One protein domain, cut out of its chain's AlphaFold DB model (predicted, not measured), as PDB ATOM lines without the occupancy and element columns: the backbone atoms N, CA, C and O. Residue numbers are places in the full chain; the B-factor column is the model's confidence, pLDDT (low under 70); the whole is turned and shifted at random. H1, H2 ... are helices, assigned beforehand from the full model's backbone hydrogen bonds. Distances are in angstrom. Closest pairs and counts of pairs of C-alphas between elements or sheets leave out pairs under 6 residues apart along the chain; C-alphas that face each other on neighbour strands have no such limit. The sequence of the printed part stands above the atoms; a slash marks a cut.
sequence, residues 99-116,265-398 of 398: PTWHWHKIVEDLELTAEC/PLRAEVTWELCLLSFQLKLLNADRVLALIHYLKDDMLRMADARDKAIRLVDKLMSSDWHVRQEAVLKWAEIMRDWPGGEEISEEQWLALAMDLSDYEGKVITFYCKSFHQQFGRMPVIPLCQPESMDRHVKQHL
ATOM      1  N   PRO A  99      18.744   9.577  80.636       74.81
ATOM      2  CA  PRO A  99      19.018  10.934  81.094       74.81
ATOM      3  C   PRO A  99      19.912  10.910  82.336       74.81
ATOM      4  O   PRO A  99      19.836   9.977  83.143       74.81
ATOM      5  N   THR A 100      20.729  11.941  82.535       72.88
ATOM      6  CA  THR A 100      21.452  12.084  83.804       72.88
ATOM      7  C   THR A 100      20.473  12.259  84.957       72.88
ATOM      8  O   THR A 100      19.481  12.983  84.863       72.88
ATOM      9  N   TRP A 101      20.736  11.566  86.066       72.62
ATOM     10  CA  TRP A 101      19.770  11.435  87.157       72.62
ATOM     11  C   TRP A 101      19.335  12.784  87.755       72.62
ATOM     12  O   TRP A 101      18.160  12.953  88.075       72.62
ATOM     13  N   HIS A 102      20.250  13.757  87.852       72.00
ATOM     14  CA  HIS A 102      19.949  15.102  88.356       72.00
ATOM     15  C   HIS A 102      18.931  15.810  87.457       72.00
ATOM     16  O   HIS A 102      17.938  16.349  87.939       72.00
ATOM     17  N   TRP A 103      19.132  15.741  86.139       77.38
ATOM     18  CA  TRP A 103      18.220  16.320  85.159       77.38
ATOM     19  C   TRP A 103      16.861  15.638  85.175       77.38
ATOM     20  O   TRP A 103      15.846  16.317  85.088       77.38
ATOM     21  N   HIS A 104      16.833  14.311  85.320       71.12
ATOM     22  CA  HIS A 104      15.583  13.563  85.388       71.12
ATOM     23  C   HIS A 104      14.725  14.011  86.573       71.12
ATOM     24  O   HIS A 104      13.576  14.396  86.378       71.12
ATOM     25  N   LYS A 105      15.316  14.064  87.772       72.56
ATOM     26  CA  LYS A 105      14.627  14.505  88.990       72.56
ATOM     27  C   LYS A 105      14.078  15.928  88.850       72.56
ATOM     28  O   LYS A 105      12.933  16.188  89.189       72.56
ATOM     29  N   ILE A 106      14.876  16.841  88.302       72.06
ATOM     30  CA  ILE A 106      14.482  18.249  88.162       72.06
ATOM     31  C   ILE A 106      13.402  18.419  87.095       72.06
ATOM     32  O   ILE A 106      12.499  19.233  87.259       72.06
ATOM     33  N   VAL A 107      13.461  17.652  86.007       67.00
ATOM     34  CA  VAL A 107      12.414  17.653  84.983       67.00
ATOM     35  C   VAL A 107      11.114  17.088  85.546       67.00
ATOM     36  O   VAL A 107      10.076  17.702  85.330       67.00
ATOM     37  N   GLU A 108      11.154  16.004  86.324       69.00
ATOM     38  CA  GLU A 108       9.974  15.492  87.034       69.00
ATOM     39  C   GLU A 108       9.394  16.544  87.998       69.00
ATOM     40  O   GLU A 108       8.188  16.804  87.985       69.00
ATOM     41  N   ASP A 109      10.249  17.222  88.769       70.06
ATOM     42  CA  ASP A 109       9.847  18.290  89.691       70.06
ATOM     43  C   ASP A 109       9.255  19.509  88.950       70.06
ATOM     44  O   ASP A 109       8.309  20.147  89.422       70.06
ATOM     45  N   LEU A 110       9.755  19.816  87.749       67.06
ATOM     46  CA  LEU A 110       9.226  20.862  86.869       67.06
ATOM     47  C   LEU A 110       7.905  20.451  86.198       67.06
ATOM     48  O   LEU A 110       6.992  21.273  86.106       67.06
ATOM     49  N   GLU A 111       7.746  19.190  85.790       57.06
ATOM     50  CA  GLU A 111       6.503  18.619  85.239       57.06
ATOM     51  C   GLU A 111       5.349  18.595  86.264       57.06
ATOM     52  O   GLU A 111       4.159  18.551  85.906       57.06
ATOM     53  N   LEU A 112       5.669  18.675  87.559       46.09
ATOM     54  CA  LEU A 112       4.690  18.862  88.630       46.09
ATOM     55  C   LEU A 112       4.133  20.296  88.701       46.09
ATOM     56  O   LEU A 112       3.054  20.483  89.270       46.09
ATOM     57  N   THR A 113       4.772  21.292  88.078       49.22
ATOM     58  CA  THR A 113       4.193  22.642  87.972       49.22
ATOM     59  C   THR A 113       3.152  22.697  86.847       49.22
ATOM     60  O   THR A 113       3.415  22.362  85.693       49.22
ATOM     61  N   ALA A 114       1.920  23.091  87.190       49.44
ATOM     62  CA  ALA A 114       0.737  23.025  86.321       49.44
ATOM     63  C   ALA A 114       0.875  23.760  84.966       49.44
ATOM     64  O   ALA A 114       0.127  23.465  84.034       49.44
ATOM     65  N   GLU A 115       1.841  24.672  84.846       49.62
ATOM     66  CA  GLU A 115       2.140  25.447  83.638       49.62
ATOM     67  C   GLU A 115       2.862  24.622  82.554       49.62
ATOM     68  O   GLU A 115       2.588  24.813  81.371       49.62
ATOM     69  N   CYS A 116       3.700  23.642  82.921       44.12
ATOM     70  CA  CYS A 116       4.435  22.814  81.947       44.12
ATOM     71  C   CYS A 116       3.588  21.669  81.356       44.12
ATOM     72  O   CYS A 116       3.881  21.157  80.275       44.12
ATOM     73  N   PRO A 265      25.535  -0.322  70.494       89.38
ATOM     74  CA  PRO A 265      26.556   0.542  71.088       89.38
ATOM     75  C   PRO A 265      26.787   1.817  70.273       89.38
ATOM     76  O   PRO A 265      26.608   2.914  70.793       89.38
ATOM     77  N   LEU A 266      27.048   1.695  68.968       88.56
ATOM     78  CA  LEU A 266      27.263   2.859  68.110       88.56
ATOM     79  C   LEU A 266      26.004   3.735  68.002       88.56
ATOM     80  O   LEU A 266      26.102   4.962  67.972       88.56
ATOM     81  N   ARG A 267      24.801   3.134  68.015       86.25
ATOM     82  CA  ARG A 267      23.549   3.914  68.064       86.25
ATOM     83  C   ARG A 267      23.465   4.773  69.320       86.25
ATOM     84  O   ARG A 267      23.063   5.934  69.234       86.25
ATOM     85  N   ALA A 268      23.820   4.207  70.470       84.75
ATOM     86  CA  ALA A 268      23.824   4.904  71.747       84.75
ATOM     87  C   ALA A 268      24.858   6.042  71.762       84.75
ATOM     88  O   ALA A 268      24.534   7.143  72.203       84.75
ATOM     89  N   GLU A 269      26.053   5.810  71.216       88.38
ATOM     90  CA  GLU A 269      27.134   6.803  71.109       88.38
ATOM     91  C   GLU A 269      26.742   7.998  70.235       88.38
ATOM     92  O   GLU A 269      26.799   9.144  70.683       88.38
ATOM     93  N   VAL A 270      26.244   7.739  69.023       86.50
ATOM     94  CA  VAL A 270      25.762   8.791  68.113       86.50
ATOM     95  C   VAL A 270      24.579   9.553  68.712       86.50
ATOM     96  O   VAL A 270      24.501  10.777  68.614       86.50
ATOM     97  N   THR A 271      23.660   8.845  69.368       83.38
ATOM     98  CA  THR A 271      22.518   9.451  70.069       83.38
ATOM     99  C   THR A 271      22.972  10.404  71.168       83.38
ATOM    100  O   THR A 271      22.467  11.526  71.265       83.38
ATOM    101  N   TRP A 272      23.923   9.964  71.987       85.69
ATOM    102  CA  TRP A 272      24.503  10.765  73.053       85.69
ATOM    103  C   TRP A 272      25.196  12.016  72.502       85.69
ATOM    104  O   TRP A 272      24.877  13.120  72.944       85.69
ATOM    105  N   GLU A 273      26.044  11.881  71.480       85.25
ATOM    106  CA  GLU A 273      26.726  13.019  70.850       85.25
ATOM    107  C   GLU A 273      25.734  14.041  70.280       85.25
ATOM    108  O   GLU A 273      25.830  15.237  70.561       85.25
ATOM    109  N   LEU A 274      24.735  13.582  69.519       82.94
ATOM    110  CA  LEU A 274      23.692  14.449  68.964       82.94
ATOM    111  C   LEU A 274      22.917  15.190  70.055       82.94
ATOM    112  O   LEU A 274      22.495  16.337  69.862       82.94
ATOM    113  N   CYS A 275      22.714  14.541  71.199       80.50
ATOM    114  CA  CYS A 275      22.076  15.144  72.355       80.50
ATOM    115  C   CYS A 275      22.953  16.238  72.983       80.50
ATOM    116  O   CYS A 275      22.461  17.342  73.229       80.50
ATOM    117  N   LEU A 276      24.252  15.983  73.164       81.94
ATOM    118  CA  LEU A 276      25.196  16.979  73.679       81.94
ATOM    119  C   LEU A 276      25.326  18.184  72.748       81.94
ATOM    120  O   LEU A 276      25.185  19.323  73.197       81.94
ATOM    121  N   LEU A 277      25.499  17.949  71.448       79.50
ATOM    122  CA  LEU A 277      25.538  19.013  70.443       79.50
ATOM    123  C   LEU A 277      24.235  19.820  70.457       79.50
ATOM    124  O   LEU A 277      24.249  21.050  70.410       79.50
ATOM    125  N   SER A 278      23.088  19.139  70.573       81.31
ATOM    126  CA  SER A 278      21.785  19.807  70.661       81.31
ATOM    127  C   SER A 278      21.720  20.722  71.868       81.31
ATOM    128  O   SER A 278      21.253  21.856  71.757       81.31
ATOM    129  N   PHE A 279      22.166  20.221  73.017       83.19
ATOM    130  CA  PHE A 279      22.191  20.967  74.259       83.19
ATOM    131  C   PHE A 279      23.078  22.208  74.138       83.19
ATOM    132  O   PHE A 279      22.601  23.312  74.390       83.19
ATOM    133  N   GLN A 280      24.316  22.049  73.658       82.12
ATOM    134  CA  GLN A 280      25.271  23.143  73.442       82.12
ATOM    135  C   GLN A 280      24.691  24.239  72.543       82.12
ATOM    136  O   GLN A 280      24.657  25.411  72.922       82.12
ATOM    137  N   LEU A 281      24.175  23.871  71.365       79.38
ATOM    138  CA  LEU A 281      23.615  24.845  70.426       79.38
ATOM    139  C   LEU A 281      22.370  25.534  70.981       79.38
ATOM    140  O   LEU A 281      22.130  26.707  70.695       79.38
ATOM    141  N   LYS A 282      21.556  24.827  71.772       83.44
ATOM    142  CA  LYS A 282      20.381  25.421  72.413       83.44
ATOM    143  C   LYS A 282      20.735  26.342  73.562       83.44
ATOM    144  O   LYS A 282      20.106  27.394  73.649       83.44
ATOM    145  N   LEU A 283      21.754  26.015  74.347       86.06
ATOM    146  CA  LEU A 283      22.296  26.914  75.355       86.06
ATOM    147  C   LEU A 283      22.823  28.198  74.705       86.06
ATOM    148  O   LEU A 283      22.429  29.283  75.115       86.06
ATOM    149  N   LEU A 284      23.616  28.086  73.636       82.06
ATOM    150  CA  LEU A 284      24.140  29.249  72.908       82.06
ATOM    151  C   LEU A 284      23.040  30.095  72.274       82.06
ATOM    152  O   LEU A 284      23.070  31.323  72.331       82.06
ATOM    153  N   ASN A 285      22.038  29.450  71.681       83.25
ATOM    154  CA  ASN A 285      20.899  30.163  71.121       83.25
ATOM    155  C   ASN A 285      20.067  30.863  72.207       83.25
ATOM    156  O   ASN A 285      19.591  31.971  71.978       83.25
ATOM    157  N   ALA A 286      19.878  30.231  73.368       87.12
ATOM    158  CA  ALA A 286      19.202  30.848  74.506       87.12
ATOM    159  C   ALA A 286      19.990  32.054  75.019       87.12
ATOM    160  O   ALA A 286      19.413  33.129  75.150       87.12
ATOM    161  N   ASP A 287      21.304  31.906  75.194       86.75
ATOM    162  CA  ASP A 287      22.192  32.985  75.621       86.75
ATOM    163  C   ASP A 287      22.131  34.181  74.668       86.75
ATOM    164  O   ASP A 287      21.896  35.309  75.091       86.75
ATOM    165  N   ARG A 288      22.202  33.936  73.354       83.62
ATOM    166  CA  ARG A 288      22.091  34.995  72.340       83.62
ATOM    167  C   ARG A 288      20.799  35.797  72.439       83.62
ATOM    168  O   ARG A 288      20.790  36.997  72.167       83.62
ATOM    169  N   VAL A 289      19.694  35.131  72.761       86.50
ATOM    170  CA  VAL A 289      18.373  35.762  72.830       86.50
ATOM    171  C   VAL A 289      18.167  36.469  74.169       86.50
ATOM    172  O   VAL A 289      17.691  37.602  74.189       86.50
ATOM    173  N   LEU A 290      18.541  35.829  75.275       88.00
ATOM    174  CA  LEU A 290      18.283  36.315  76.632       88.00
ATOM    175  C   LEU A 290      19.309  37.358  77.090       88.00
ATOM    176  O   LEU A 290      18.951  38.287  77.807       88.00
ATOM    177  N   ALA A 291      20.547  37.271  76.604       87.75
ATOM    178  CA  ALA A 291      21.633  38.209  76.872       87.75
ATOM    179  C   ALA A 291      21.934  39.112  75.653       87.75
ATOM    180  O   ALA A 291      23.068  39.554  75.451       87.75
ATOM    181  N   LEU A 292      20.917  39.419  74.830       83.19
ATOM    182  CA  LEU A 292      21.042  40.099  73.526       83.19
ATOM    183  C   LEU A 292      21.874  41.394  73.554       83.19
ATOM    184  O   LEU A 292      22.589  41.688  72.597       83.19
ATOM    185  N   ILE A 293      21.826  42.160  74.649       81.19
ATOM    186  CA  ILE A 293      22.597  43.406  74.824       81.19
ATOM    187  C   ILE A 293      24.098  43.194  74.585       81.19
ATOM    188  O   ILE A 293      24.781  44.093  74.092       81.19
ATOM    189  N   HIS A 294      24.608  42.010  74.906       75.94
ATOM    190  CA  HIS A 294      26.010  41.661  74.732       75.94
ATOM    191  C   HIS A 294      26.366  41.287  73.292       75.94
ATOM    192  O   HIS A 294      27.498  41.492  72.872       75.94
ATOM    193  N   TYR A 295      25.385  40.823  72.521       74.81
ATOM    194  CA  TYR A 295      25.540  40.442  71.119       74.81
ATOM    195  C   TYR A 295      25.344  41.625  70.161       74.81
ATOM    196  O   TYR A 295      25.865  41.614  69.052       74.81
ATOM    197  N   LEU A 296      24.634  42.676  70.585       74.69
ATOM    198  CA  LEU A 296      24.419  43.887  69.781       74.69
ATOM    199  C   LEU A 296      25.644  44.809  69.700       74.69
ATOM    200  O   LEU A 296      25.683  45.691  68.848       74.69
ATOM    201  N   LYS A 297      26.630  44.648  70.588       67.62
ATOM    202  CA  LYS A 297      27.803  45.534  70.668       67.62
ATOM    203  C   LYS A 297      28.937  45.171  69.702       67.62
ATOM    204  O   LYS A 297      30.022  45.724  69.842       67.62
ATOM    205  N   ASP A 298      28.697  44.263  68.753       59.59
ATOM    206  CA  ASP A 298      29.738  43.701  67.876       59.59
ATOM    207  C   ASP A 298      30.922  43.120  68.679       59.59
ATOM    208  O   ASP A 298      32.072  43.087  68.238       59.59
ATOM    209  N   ASP A 299      30.635  42.644  69.894       66.19
ATOM    210  CA  ASP A 299      31.611  42.022  70.779       66.19
ATOM    211  C   ASP A 299      31.841  40.569  70.335       66.19
ATOM    212  O   ASP A 299      31.435  39.595  70.973       66.19
ATOM    213  N   MET A 300      32.468  40.435  69.163       66.00
ATOM    214  CA  MET A 300      32.875  39.161  68.568       66.00
ATOM    215  C   MET A 300      33.724  38.331  69.540       66.00
ATOM    216  O   MET A 300      33.661  37.102  69.512       66.00
ATOM    217  N   LEU A 301      34.481  38.994  70.422       69.81
ATOM    218  CA  LEU A 301      35.287  38.353  71.458       69.81
ATOM    219  C   LEU A 301      34.406  37.681  72.509       69.81
ATOM    220  O   LEU A 301      34.642  36.522  72.841       69.81
ATOM    221  N   ARG A 302      33.353  38.354  72.986       68.69
ATOM    222  CA  ARG A 302      32.402  37.746  73.922       68.69
ATOM    223  C   ARG A 302      31.604  36.607  73.295       68.69
ATOM    224  O   ARG A 302      31.364  35.610  73.968       68.69
ATOM    225  N   MET A 303      31.224  36.712  72.020       67.62
ATOM    226  CA  MET A 303      30.571  35.598  71.317       67.62
ATOM    227  C   MET A 303      31.484  34.374  71.210       67.62
ATOM    228  O   MET A 303      31.030  33.249  71.421       67.62
ATOM    229  N   ALA A 304      32.764  34.589  70.897       70.94
ATOM    230  CA  ALA A 304      33.757  33.523  70.856       70.94
ATOM    231  C   ALA A 304      33.983  32.910  72.249       70.94
ATOM    232  O   ALA A 304      33.970  31.691  72.375       70.94
ATOM    233  N   ASP A 305      34.099  33.732  73.296       75.00
ATOM    234  CA  ASP A 305      34.294  33.281  74.680       75.00
ATOM    235  C   ASP A 305      33.086  32.502  75.225       75.00
ATOM    236  O   ASP A 305      33.247  31.402  75.748       75.00
ATOM    237  N   ALA A 306      31.863  33.014  75.055       71.19
ATOM    238  CA  ALA A 306      30.641  32.323  75.476       71.19
ATOM    239  C   ALA A 306      30.495  30.962  74.783       71.19
ATOM    240  O   ALA A 306      30.085  29.974  75.396       71.19
ATOM    241  N   ARG A 307      30.890  30.893  73.510       72.50
ATOM    242  CA  ARG A 307      30.897  29.664  72.726       72.50
ATOM    243  C   ARG A 307      31.948  28.666  73.181       72.50
ATOM    244  O   ARG A 307      31.599  27.512  73.419       72.50
ATOM    245  N   ASP A 308      33.194  29.093  73.344       75.81
ATOM    246  CA  ASP A 308      34.270  28.237  73.849       75.81
ATOM    247  C   ASP A 308      33.946  27.706  75.246       75.81
ATOM    248  O   ASP A 308      34.153  26.521  75.533       75.81
ATOM    249  N   LYS A 309      33.371  28.561  76.100       77.31
ATOM    250  CA  LYS A 309      32.860  28.167  77.411       77.31
ATOM    251  C   LYS A 309      31.771  27.117  77.265       77.31
ATOM    252  O   LYS A 309      31.952  26.035  77.805       77.31
ATOM    253  N   ALA A 310      30.702  27.372  76.508       74.38
ATOM    254  CA  ALA A 310      29.591  26.430  76.353       74.38
ATOM    255  C   ALA A 310      30.031  25.062  75.803       74.38
ATOM    256  O   ALA A 310      29.558  24.037  76.286       74.38
ATOM    257  N   ILE A 311      30.959  25.025  74.841       73.75
ATOM    258  CA  ILE A 311      31.483  23.766  74.290       73.75
ATOM    259  C   ILE A 311      32.194  22.964  75.387       73.75
ATOM    260  O   ILE A 311      31.826  21.824  75.657       73.75
ATOM    261  N   ARG A 312      33.159  23.577  76.086       76.88
ATOM    262  CA  ARG A 312      33.950  22.909  77.142       76.88
ATOM    263  C   ARG A 312      33.136  22.570  78.391       76.88
ATOM    264  O   ARG A 312      33.530  21.718  79.183       76.88
ATOM    265  N   LEU A 313      32.047  23.296  78.606       83.06
ATOM    266  CA  LEU A 313      31.178  23.175  79.764       83.06
ATOM    267  C   LEU A 313      30.368  21.884  79.736       83.06
ATOM    268  O   LEU A 313      30.235  21.222  80.759       83.06
ATOM    269  N   VAL A 314      29.813  21.540  78.576       78.69
ATOM    270  CA  VAL A 314      28.781  20.504  78.472       78.69
ATOM    271  C   VAL A 314      29.331  19.112  78.749       78.69
ATOM    272  O   VAL A 314      28.697  18.361  79.486       78.69
ATOM    273  N   ASP A 315      30.542  18.811  78.285       76.94
ATOM    274  CA  ASP A 315      31.206  17.543  78.608       76.94
ATOM    275  C   ASP A 315      31.407  17.397  80.123       76.94
ATOM    276  O   ASP A 315      31.191  16.333  80.703       76.94
ATOM    277  N   LYS A 316      31.754  18.501  80.797       84.62
ATOM    278  CA  LYS A 316      31.960  18.518  82.246       84.62
ATOM    279  C   LYS A 316      30.655  18.461  83.037       84.62
ATOM    280  O   LYS A 316      30.639  17.792  84.064       84.62
ATOM    281  N   LEU A 317      29.574  19.096  82.572       82.88
ATOM    282  CA  LEU A 317      28.241  19.028  83.202       82.88
ATOM    283  C   LEU A 317      27.699  17.594  83.256       82.88
ATOM    284  O   LEU A 317      26.903  17.263  84.131       82.88
ATOM    285  N   MET A 318      28.149  16.744  82.335       79.25
ATOM    286  CA  MET A 318      27.709  15.355  82.204       79.25
ATOM    287  C   MET A 318      28.670  14.345  82.829       79.25
ATOM    288  O   MET A 318      28.385  13.147  82.814       79.25
ATOM    289  N   SER A 319      29.784  14.810  83.401       80.94
ATOM    290  CA  SER A 319      30.757  13.949  84.073       80.94
ATOM    291  C   SER A 319      30.101  13.173  85.214       80.94
ATOM    292  O   SER A 319      29.226  13.694  85.896       80.94
ATOM    293  N   SER A 320      30.531  11.941  85.477       77.25
ATOM    294  CA  SER A 320      30.151  11.207  86.692       77.25
ATOM    295  C   SER A 320      30.917  11.696  87.930       77.25
ATOM    296  O   SER A 320      30.412  11.556  89.050       77.25
ATOM    297  N   ASP A 321      32.057  12.369  87.742       82.44
ATOM    298  CA  ASP A 321      32.828  13.005  88.810       82.44
ATOM    299  C   ASP A 321      32.148  14.302  89.268       82.44
ATOM    300  O   ASP A 321      31.977  15.265  88.515       82.44
ATOM    301  N   TRP A 322      31.762  14.312  90.539       81.19
ATOM    302  CA  TRP A 322      31.124  15.446  91.188       81.19
ATOM    303  C   TRP A 322      31.971  16.725  91.150       81.19
ATOM    304  O   TRP A 322      31.432  17.794  90.880       81.19
ATOM    305  N   HIS A 323      33.283  16.637  91.373       82.25
ATOM    306  CA  HIS A 323      34.143  17.822  91.420       82.25
ATOM    307  C   HIS A 323      34.293  18.470  90.042       82.25
ATOM    308  O   HIS A 323      34.293  19.697  89.923       82.25
ATOM    309  N   VAL A 324      34.359  17.648  88.989       84.81
ATOM    310  CA  VAL A 324      34.382  18.124  87.600       84.81
ATOM    311  C   VAL A 324      33.053  18.787  87.235       84.81
ATOM    312  O   VAL A 324      33.056  19.879  86.657       84.81
ATOM    313  N   ARG A 325      31.923  18.172  87.610       86.00
ATOM    314  CA  ARG A 325      30.591  18.764  87.401       86.00
ATOM    315  C   ARG A 325      30.423  20.082  88.141       86.00
ATOM    316  O   ARG A 325      29.907  21.028  87.561       86.00
ATOM    317  N   GLN A 326      30.875  20.169  89.388       83.75
ATOM    318  CA  GLN A 326      30.720  21.362  90.220       83.75
ATOM    319  C   GLN A 326      31.330  22.609  89.561       83.75
ATOM    320  O   GLN A 326      30.676  23.647  89.465       83.75
ATOM    321  N   GLU A 327      32.568  22.501  89.067       84.56
ATOM    322  CA  GLU A 327      33.235  23.594  88.345       84.56
ATOM    323  C   GLU A 327      32.427  24.013  87.105       84.56
ATOM    324  O   GLU A 327      32.338  25.197  86.770       84.56
ATOM    325  N   ALA A 328      31.816  23.043  86.427       88.12
ATOM    326  CA  ALA A 328      30.978  23.297  85.269       88.12
ATOM    327  C   ALA A 328      29.664  23.987  85.653       88.12
ATOM    328  O   ALA A 328      29.305  24.977  85.033       88.12
ATOM    329  N   VAL A 329      28.973  23.556  86.708       88.38
ATOM    330  CA  VAL A 329      27.730  24.200  87.169       88.38
ATOM    331  C   VAL A 329      27.956  25.680  87.495       88.38
ATOM    332  O   VAL A 329      27.158  26.519  87.081       88.38
ATOM    333  N   LEU A 330      29.071  26.021  88.149       86.62
ATOM    334  CA  LEU A 330      29.422  27.414  88.455       86.62
ATOM    335  C   LEU A 330      29.641  28.249  87.187       86.62
ATOM    336  O   LEU A 330      29.054  29.318  87.033       86.62
ATOM    337  N   LYS A 331      30.422  27.735  86.229       86.81
ATOM    338  CA  LYS A 331      30.626  28.404  84.930       86.81
ATOM    339  C   LYS A 331      29.330  28.535  84.142       86.81
ATOM    340  O   LYS A 331      29.137  29.503  83.412       86.81
ATOM    341  N   TRP A 332      28.438  27.562  84.272       89.62
ATOM    342  CA  TRP A 332      27.150  27.599  83.605       89.62
ATOM    343  C   TRP A 332      26.252  28.694  84.178       89.62
ATOM    344  O   TRP A 332      25.657  29.459  83.419       89.62
ATOM    345  N   ALA A 333      26.213  28.818  85.505       90.25
ATOM    346  CA  ALA A 333      25.532  29.915  86.176       90.25
ATOM    347  C   ALA A 333      26.136  31.276  85.798       90.25
ATOM    348  O   ALA A 333      25.394  32.228  85.585       90.25
ATOM    349  N   GLU A 334      27.459  31.363  85.633       86.50
ATOM    350  CA  GLU A 334      28.131  32.585  85.175       86.50
ATOM    351  C   GLU A 334      27.665  33.023  83.777       86.50
ATOM    352  O   GLU A 334      27.405  34.208  83.571       86.50
ATOM    353  N   ILE A 335      27.510  32.085  82.832       86.62
ATOM    354  CA  ILE A 335      26.962  32.373  81.492       86.62
ATOM    355  C   ILE A 335      25.545  32.941  81.615       86.62
ATOM    356  O   ILE A 335      25.213  33.951  81.001       86.62
ATOM    357  N   MET A 336      24.718  32.306  82.445       91.81
ATOM    358  CA  MET A 336      23.309  32.660  82.612       91.81
ATOM    359  C   MET A 336      23.063  33.850  83.545       91.81
ATOM    360  O   MET A 336      21.933  34.320  83.644       91.81
ATOM    361  N   ARG A 337      24.098  34.367  84.215       90.12
ATOM    362  CA  ARG A 337      23.988  35.485  85.165       90.12
ATOM    363  C   ARG A 337      23.374  36.726  84.530       90.12
ATOM    364  O   ARG A 337      22.615  37.435  85.179       90.12
ATOM    365  N   ASP A 338      23.706  36.978  83.268       89.12
ATOM    366  CA  ASP A 338      23.254  38.169  82.548       89.12
ATOM    367  C   ASP A 338      21.873  37.957  81.884       89.12
ATOM    368  O   ASP A 338      21.381  38.832  81.166       89.12
ATOM    369  N   TRP A 339      21.238  36.798  82.097       93.88
ATOM    370  CA  TRP A 339      19.875  36.528  81.642       93.88
ATOM    371  C   TRP A 339      18.863  37.202  82.581       93.88
ATOM    372  O   TRP A 339      19.181  37.480  83.738       93.88
ATOM    373  N   PRO A 340      17.617  37.444  82.137       93.75
ATOM    374  CA  PRO A 340      16.571  37.956  83.020       93.75
ATOM    375  C   PRO A 340      16.362  37.041  84.241       93.75
ATOM    376  O   PRO A 340      16.017  35.872  84.074       93.75
ATOM    377  N   GLY A 341      16.565  37.566  85.455       91.06
ATOM    378  CA  GLY A 341      16.469  36.806  86.709       91.06
ATOM    379  C   GLY A 341      17.729  36.011  87.077       91.06
ATOM    380  O   GLY A 341      17.723  35.282  88.070       91.06
ATOM    381  N   GLY A 342      18.808  36.111  86.292       90.50
ATOM    382  CA  GLY A 342      20.058  35.374  86.507       90.50
ATOM    383  C   GLY A 342      20.783  35.743  87.805       90.50
ATOM    384  O   GLY A 342      21.617  34.978  88.291       90.50
ATOM    385  N   GLU A 343      20.437  36.872  88.425       87.94
ATOM    386  CA  GLU A 343      20.935  37.263  89.742       87.94
ATOM    387  C   GLU A 343      20.627  36.222  90.833       87.94
ATOM    388  O   GLU A 343      21.438  36.052  91.748       87.94
ATOM    389  N   GLU A 344      19.516  35.482  90.700       85.00
ATOM    390  CA  GLU A 344      19.054  34.457  91.653       85.00
ATOM    391  C   GLU A 344      19.969  33.227  91.731       85.00
ATOM    392  O   GLU A 344      19.936  32.466  92.703       85.00
ATOM    393  N   ILE A 345      20.781  33.011  90.695       88.56
ATOM    394  CA  ILE A 345      21.713  31.883  90.595       88.56
ATOM    395  C   ILE A 345      23.175  32.326  90.683       88.56
ATOM    396  O   ILE A 345      24.072  31.526  90.434       88.56
ATOM    397  N   SER A 346      23.439  33.581  91.050       81.62
ATOM    398  CA  SER A 346      24.808  34.078  91.207       81.62
ATOM    399  C   SER A 346      25.563  33.377  92.347       81.62
ATOM    400  O   SER A 346      24.994  33.029  93.384       81.62
ATOM    401  N   GLU A 347      26.875  33.194  92.167       75.00
ATOM    402  CA  GLU A 347      27.763  32.575  93.166       75.00
ATOM    403  C   GLU A 347      27.738  33.326  94.509       75.00
ATOM    404  O   GLU A 347      27.774  32.715  95.573       75.00
ATOM    405  N   GLU A 348      27.592  34.653  94.475       76.38
ATOM    406  CA  GLU A 348      27.481  35.496  95.670       76.38
ATOM    407  C   GLU A 348      26.235  35.157  96.500       76.38
ATOM    408  O   GLU A 348      26.314  35.062  97.727       76.38
ATOM    409  N   GLN A 349      25.092  34.915  95.847       69.38
ATOM    410  CA  GLN A 349      23.883  34.468  96.538       69.38
ATOM    411  C   GLN A 349      24.032  33.048  97.086       69.38
ATOM    412  O   GLN A 349      23.549  32.767  98.183       69.38
ATOM    413  N   TRP A 350      24.724  32.161  96.370       73.69
ATOM    414  CA  TRP A 350      25.025  30.816  96.862       73.69
ATOM    415  C   TRP A 350      25.886  30.851  98.134       73.69
ATOM    416  O   TRP A 350      25.499  30.265  99.151       73.69
ATOM    417  N   LEU A 351      27.000  31.592  98.106       74.62
ATOM    418  CA  LEU A 351      27.892  31.774  99.255       74.62
ATOM    419  C   LEU A 351      27.155  32.391 100.450       74.62
ATOM    420  O   LEU A 351      27.355  31.964 101.586       74.62
ATOM    421  N   ALA A 352      26.274  33.363 100.199       69.56
ATOM    422  CA  ALA A 352      25.489  34.019 101.241       69.56
ATOM    423  C   ALA A 352      24.437  33.096 101.880       69.56
ATOM    424  O   ALA A 352      24.147  33.228 103.069       69.56
ATOM    425  N   LEU A 353      23.864  32.165 101.110       67.94
ATOM    426  CA  LEU A 353      22.819  31.248 101.576       67.94
ATOM    427  C   LEU A 353      23.367  29.950 102.189       67.94
ATOM    428  O   LEU A 353      22.568  29.140 102.660       67.94
ATOM    429  N   ALA A 354      24.692  29.747 102.187       69.06
ATOM    430  CA  ALA A 354      25.356  28.533 102.677       69.06
ATOM    431  C   ALA A 354      24.700  27.238 102.153       69.06
ATOM    432  O   ALA A 354      24.555  26.253 102.878       69.06
ATOM    433  N   MET A 355      24.240  27.269 100.901       66.94
ATOM    434  CA  MET A 355      23.481  26.171 100.317       66.94
ATOM    435  C   MET A 355      24.357  24.958 100.030       66.94
ATOM    436  O   MET A 355      25.506  25.100  99.604       66.94
ATOM    437  N   ASP A 356      23.756  23.770 100.140       80.06
ATOM    438  CA  ASP A 356      24.340  22.573  99.552       80.06
ATOM    439  C   ASP A 356      24.503  22.777  98.036       80.06
ATOM    440  O   ASP A 356      23.640  23.321  97.342       80.06
ATOM    441  N   LEU A 357      25.646  22.353  97.519       73.88
ATOM    442  CA  LEU A 357      25.992  22.447  96.109       73.88
ATOM    443  C   LEU A 357      25.072  21.579  95.243       73.88
ATOM    444  O   LEU A 357      24.798  21.956  94.106       73.88
ATOM    445  N   SER A 358      24.555  20.463  95.774       77.69
ATOM    446  CA  SER A 358      23.541  19.667  95.065       77.69
ATOM    447  C   SER A 358      22.237  20.452  94.885       77.69
ATOM    448  O   SER A 358      21.596  20.351  93.837       77.69
ATOM    449  N   ASP A 359      21.852  21.259  95.876       83.00
ATOM    450  CA  ASP A 359      20.680  22.131  95.774       83.00
ATOM    451  C   ASP A 359      20.949  23.304  94.824       83.00
ATOM    452  O   ASP A 359      20.054  23.742  94.098       83.00
ATOM    453  N   TYR A 360      22.187  23.807  94.799       85.69
ATOM    454  CA  TYR A 360      22.601  24.851  93.866       85.69
ATOM    455  C   TYR A 360      22.571  24.372  92.410       85.69
ATOM    456  O   TYR A 360      21.978  25.049  91.572       85.69
ATOM    457  N   GLU A 361      23.102  23.183  92.105       87.31
ATOM    458  CA  GLU A 361      22.955  22.560  90.781       87.31
ATOM    459  C   GLU A 361      21.475  22.434  90.395       87.31
ATOM    460  O   GLU A 361      21.077  22.834  89.297       87.31
ATOM    461  N   GLY A 362      20.639  21.984  91.337       86.12
ATOM    462  CA  GLY A 362      19.187  21.941  91.180       86.12
ATOM    463  C   GLY A 362      18.585  23.287  90.768       86.12
ATOM    464  O   GLY A 362      17.792  23.358  89.823       86.12
ATOM    465  N   LYS A 363      18.994  24.371  91.436       87.38
ATOM    466  CA  LYS A 363      18.566  25.739  91.115       87.38
ATOM    467  C   LYS A 363      19.044  26.205  89.745       87.38
ATOM    468  O   LYS A 363      18.238  26.762  89.007       87.38
ATOM    469  N   VAL A 364      20.305  25.964  89.390       90.56
ATOM    470  CA  VAL A 364      20.882  26.370  88.096       90.56
ATOM    471  C   VAL A 364      20.161  25.674  86.938       90.56
ATOM    472  O   VAL A 364      19.728  26.338  85.996       90.56
ATOM    473  N   ILE A 365      19.938  24.358  87.034       89.25
ATOM    474  CA  ILE A 365      19.180  23.595  86.027       89.25
ATOM    475  C   ILE A 365      17.727  24.082  85.961       89.25
ATOM    476  O   ILE A 365      17.190  24.300  84.874       89.25
ATOM    477  N   THR A 366      17.085  24.290  87.114       88.69
ATOM    478  CA  THR A 366      15.705  24.799  87.191       88.69
ATOM    479  C   THR A 366      15.579  26.163  86.519       88.69
ATOM    480  O   THR A 366      14.647  26.380  85.742       88.69
ATOM    481  N   PHE A 367      16.517  27.071  86.798       91.62
ATOM    482  CA  PHE A 367      16.580  28.389  86.180       91.62
ATOM    483  C   PHE A 367      16.715  28.269  84.663       91.62
ATOM    484  O   PHE A 367      15.886  28.816  83.938       91.62
ATOM    485  N   TYR A 368      17.681  27.483  84.175       91.44
ATOM    486  CA  TYR A 368      17.868  27.257  82.744       91.44
ATOM    487  C   TYR A 368      16.590  26.753  82.068       91.44
ATOM    488  O   TYR A 368      16.137  27.334  81.083       91.44
ATOM    489  N   CYS A 369      15.976  25.698  82.612       88.38
ATOM    490  CA  CYS A 369      14.765  25.106  82.053       88.38
ATOM    491  C   CYS A 369      13.601  26.101  82.009       88.38
ATOM    492  O   CYS A 369      12.912  26.180  80.992       88.38
ATOM    493  N   LYS A 370      13.394  26.888  83.073       88.25
ATOM    494  CA  LYS A 370      12.338  27.909  83.127       88.25
ATOM    495  C   LYS A 370      12.586  29.033  82.131       88.25
ATOM    496  O   LYS A 370      11.689  29.340  81.351       88.25
ATOM    497  N   SER A 371      13.788  29.600  82.118       91.50
ATOM    498  CA  SER A 371      14.169  30.675  81.196       91.50
ATOM    499  C   SER A 371      14.049  30.220  79.741       91.50
ATOM    500  O   SER A 371      13.484  30.922  78.900       91.50
ATOM    501  N   PHE A 372      14.485  28.994  79.445       89.56
ATOM    502  CA  PHE A 372      14.337  28.394  78.124       89.56
ATOM    503  C   PHE A 372      12.861  28.186  77.753       89.56
ATOM    504  O   PHE A 372      12.440  28.569  76.661       89.56
ATOM    505  N   HIS A 373      12.052  27.628  78.656       86.31
ATOM    506  CA  HIS A 373      10.626  27.415  78.415       86.31
ATOM    507  C   HIS A 373       9.872  28.728  78.197       86.31
ATOM    508  O   HIS A 373       9.096  28.834  77.251       86.31
ATOM    509  N   GLN A 374      10.128  29.748  79.014       86.81
ATOM    510  CA  GLN A 374       9.525  31.073  78.857       86.81
ATOM    511  C   GLN A 374       9.865  31.694  77.498       86.81
ATOM    512  O   GLN A 374       8.998  32.287  76.858       86.81
ATOM    513  N   GLN A 375      11.104  31.524  77.030       87.81
ATOM    514  CA  GLN A 375      11.566  32.111  75.775       87.81
ATOM    515  C   GLN A 375      11.129  31.332  74.524       87.81
ATOM    516  O   GLN A 375      10.874  31.934  73.479       87.81
ATOM    517  N   PHE A 376      11.083  30.000  74.596       82.12
ATOM    518  CA  PHE A 376      10.889  29.129  73.428       82.12
ATOM    519  C   PHE A 376       9.584  28.324  73.451       82.12
ATOM    520  O   PHE A 376       9.299  27.621  72.481       82.12
ATOM    521  N   GLY A 377       8.802  28.394  74.530       79.94
ATOM    522  CA  GLY A 377       7.534  27.675  74.692       79.94
ATOM    523  C   GLY A 377       7.676  26.153  74.765       79.94
ATOM    524  O   GLY A 377       6.719  25.438  74.482       79.94
ATOM    525  N   ARG A 378       8.875  25.640  75.069       79.56
ATOM    526  CA  ARG A 378       9.172  24.203  75.186       79.56
ATOM    527  C   ARG A 378      10.350  23.951  76.118       79.56
ATOM    528  O   ARG A 378      11.149  24.852  76.344       79.56
ATOM    529  N   MET A 379      10.495  22.717  76.591       80.31
ATOM    530  CA  MET A 379      11.662  22.310  77.380       80.31
ATOM    531  C   MET A 379      12.946  22.277  76.531       80.31
ATOM    532  O   MET A 379      12.877  22.004  75.323       80.31
ATOM    533  N   PRO A 380      14.116  22.557  77.137       79.94
ATOM    534  CA  PRO A 380      15.396  22.360  76.474       79.94
ATOM    535  C   PRO A 380      15.666  20.871  76.243       79.94
ATOM    536  O   PRO A 380      14.961  19.992  76.744       79.94
ATOM    537  N   VAL A 381      16.727  20.592  75.490       78.81
ATOM    538  CA  VAL A 381      17.248  19.228  75.395       78.81
ATOM    539  C   VAL A 381      17.733  18.780  76.751       78.81
ATOM    540  O   VAL A 381      18.452  19.521  77.410       78.81
ATOM    541  N   ILE A 382      17.354  17.570  77.146       80.25
ATOM    542  CA  ILE A 382      17.898  16.950  78.345       80.25
ATOM    543  C   ILE A 382      19.129  16.163  77.914       80.25
ATOM    544  O   ILE A 382      18.983  15.250  77.098       80.25
ATOM    545  N   PRO A 383      20.318  16.508  78.416       80.12
ATOM    546  CA  PRO A 383      21.529  15.805  78.041       80.12
ATOM    547  C   PRO A 383      21.501  14.367  78.603       80.12
ATOM    548  O   PRO A 383      20.945  14.098  79.672       80.12
ATOM    549  N   LEU A 384      22.074  13.421  77.854       81.62
ATOM    550  CA  LEU A 384      22.064  11.991  78.189       81.62
ATOM    551  C   LEU A 384      23.367  11.542  78.862       81.62
ATOM    552  O   LEU A 384      24.432  12.095  78.590       81.62
ATOM    553  N   CYS A 385      23.303  10.502  79.694       82.62
ATOM    554  CA  CYS A 385      24.494   9.851  80.235       82.62
ATOM    555  C   CYS A 385      25.400   9.355  79.105       82.62
ATOM    556  O   CYS A 385      24.916   8.838  78.096       82.62
ATOM    557  N   GLN A 386      26.713   9.478  79.302       85.06
ATOM    558  CA  GLN A 386      27.689   8.898  78.389       85.06
ATOM    559  C   GLN A 386      27.529   7.365  78.358       85.06
ATOM    560  O   GLN A 386      27.502   6.745  79.424       85.06
ATOM    561  N   PRO A 387      27.401   6.741  77.173       86.56
ATOM    562  CA  PRO A 387      27.369   5.287  77.054       86.56
ATOM    563  C   PRO A 387      28.701   4.665  77.484       86.56
ATOM    564  O   PRO A 387      29.755   5.181  77.122       86.56
ATOM    565  N   GLU A 388      28.668   3.512  78.158       85.12
ATOM    566  CA  GLU A 388      29.880   2.770  78.571       85.12
ATOM    567  C   GLU A 388      30.797   2.412  77.389       85.12
ATOM    568  O   GLU A 388      32.012   2.301  77.524       85.12
ATOM    569  N   SER A 389      30.228   2.241  76.193       86.62
ATOM    570  CA  SER A 389      31.000   1.922  74.995       86.62
ATOM    571  C   SER A 389      31.923   3.064  74.545       86.62
ATOM    572  O   SER A 389      32.955   2.785  73.932       86.62
ATOM    573  N   MET A 390      31.653   4.310  74.964       83.62
ATOM    574  CA  MET A 390      32.535   5.454  74.710       83.62
ATOM    575  C   MET A 390      33.907   5.329  75.382       83.62
ATOM    576  O   MET A 390      34.868   5.929  74.898       83.62
ATOM    577  N   ASP A 391      34.045   4.533  76.448       79.81
ATOM    578  CA  ASP A 391      35.323   4.337  77.152       79.81
ATOM    579  C   ASP A 391      36.421   3.762  76.240       79.81
ATOM    580  O   ASP A 391      37.617   3.891  76.523       79.81
ATOM    581  N   ARG A 392      36.028   3.140  75.121       78.25
ATOM    582  CA  ARG A 392      36.942   2.628  74.091       78.25
ATOM    583  C   ARG A 392      37.658   3.750  73.339       78.25
ATOM    584  O   ARG A 392      38.815   3.569  72.975       78.25
ATOM    585  N   HIS A 393      37.008   4.905  73.193       74.06
ATOM    586  CA  HIS A 393      37.522   6.077  72.473       74.06
ATOM    587  C   HIS A 393      38.259   7.056  73.401       74.06
ATOM    588  O   HIS A 393      39.203   7.730  72.999       74.06
ATOM    589  N   VAL A 394      37.872   7.120  74.683       55.84
ATOM    590  CA  VAL A 394      38.407   8.094  75.663       55.84
ATOM    591  C   VAL A 394      39.895   7.877  75.986       55.84
ATOM    592  O   VAL A 394      40.587   8.813  76.379       55.84
ATOM    593  N   LYS A 395      40.446   6.677  75.756       41.50
ATOM    594  CA  LYS A 395      41.870   6.379  76.012       41.50
ATOM    595  C   LYS A 395      42.865   7.094  75.083       41.50
ATOM    596  O   LYS A 395      44.064   6.931  75.286       41.50
ATOM    597  N   GLN A 396      42.409   7.857  74.089       40.34
ATOM    598  CA  GLN A 396      43.266   8.428  73.038       40.34
ATOM    599  C   GLN A 396      43.387   9.962  73.056       40.34
ATOM    600  O   GLN A 396      44.200  10.506  72.313       40.34
ATOM    601  N   HIS A 397      42.638  10.668  73.912       29.56
ATOM    602  CA  HIS A 397      42.641  12.142  73.966       29.56
ATOM    603  C   HIS A 397      43.116  12.747  75.301       29.56
ATOM    604  O   HIS A 397      42.948  13.950  75.512       29.56
ATOM    605  N   LEU A 398      43.724  11.941  76.182       27.03
ATOM    606  CA  LEU A 398      44.433  12.408  77.384       27.03
ATOM    607  C   LEU A 398      45.949  12.413  77.187       27.03
ATOM    608  O   LEU A 398      46.489  11.355  76.791       27.03
TER     609      LEU A 398
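AT A GLANCE: This is residues 99 to 116 and 265 to 398 of the 398 residues of an uncharacterized protein of Laetiporus sulphureus 93-53 (UniProt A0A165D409). Helices cross in a cluster: long H2 makes one side, H4 of the hairpin H4-H5 packs on it, H8 crosses H5, and H1 packs on H8. H9 packs on one end of H2, where residues 391 to 398 stick out. The 152 printed residues include nine named helices, H1 to H9 in order, and no named strand: all helix. The whole is compact, radius of gyration of the C-alphas 15.8 A, spanning 42 by 39 by 32 A.

HOW THE PARTS SIT: Start at H2, residues 265 to 290: its residues 276 to 284 touch H4, residues 300 to 317, opposite ways at a steep 39 degrees; closest C-alphas Gln 280 and Ala 310, 6.2 A. H4 forms a hairpin with H5, residues 322 to 336; closest C-alphas Leu 317 and Arg 325, 4.8 A. H5 touches H8, residues 357 to 376; closest C-alphas Ala 333 and Val 364, 6.2 A. Residues 362 to 366 of H8 touch H1, residues 101 to 111; closest C-alphas Gly 362 and Ile 106, 6.7 A. Residues 265 to 269 of H2 touch H9, residues 388 to 394; closest C-alphas Pro 265 and Ser 389, 6.1 A. H3, residues 292 to 295, H6, residues 342 to 345, and H7, residues 347 to 353, are passed over. Every O i to N i+4 pair is within hydrogen-bond range in H1, H2, H5, H7 and H8, but 12 of 14 in H4 and 1 of 3 in H9, where 3 of 4 O i to N i+3 pairs are; H3 and H6 are too short.

IN THESE COORDINATES: Find C-alpha 265 at (26.556, 0.542, 71.088); H2 runs 37.1 A to C-alpha 290 at (18.283, 36.315, 76.632). H8 spans 28.1 A, H4 25.3 A.

THE WHOLE: Residues 117 to 264 are not printed; C-alphas 116 and 265 are 33.2 A apart. The link H8 to H9 is long. Residues under pLDDT 70 include 110 to 116 and 394 to 398.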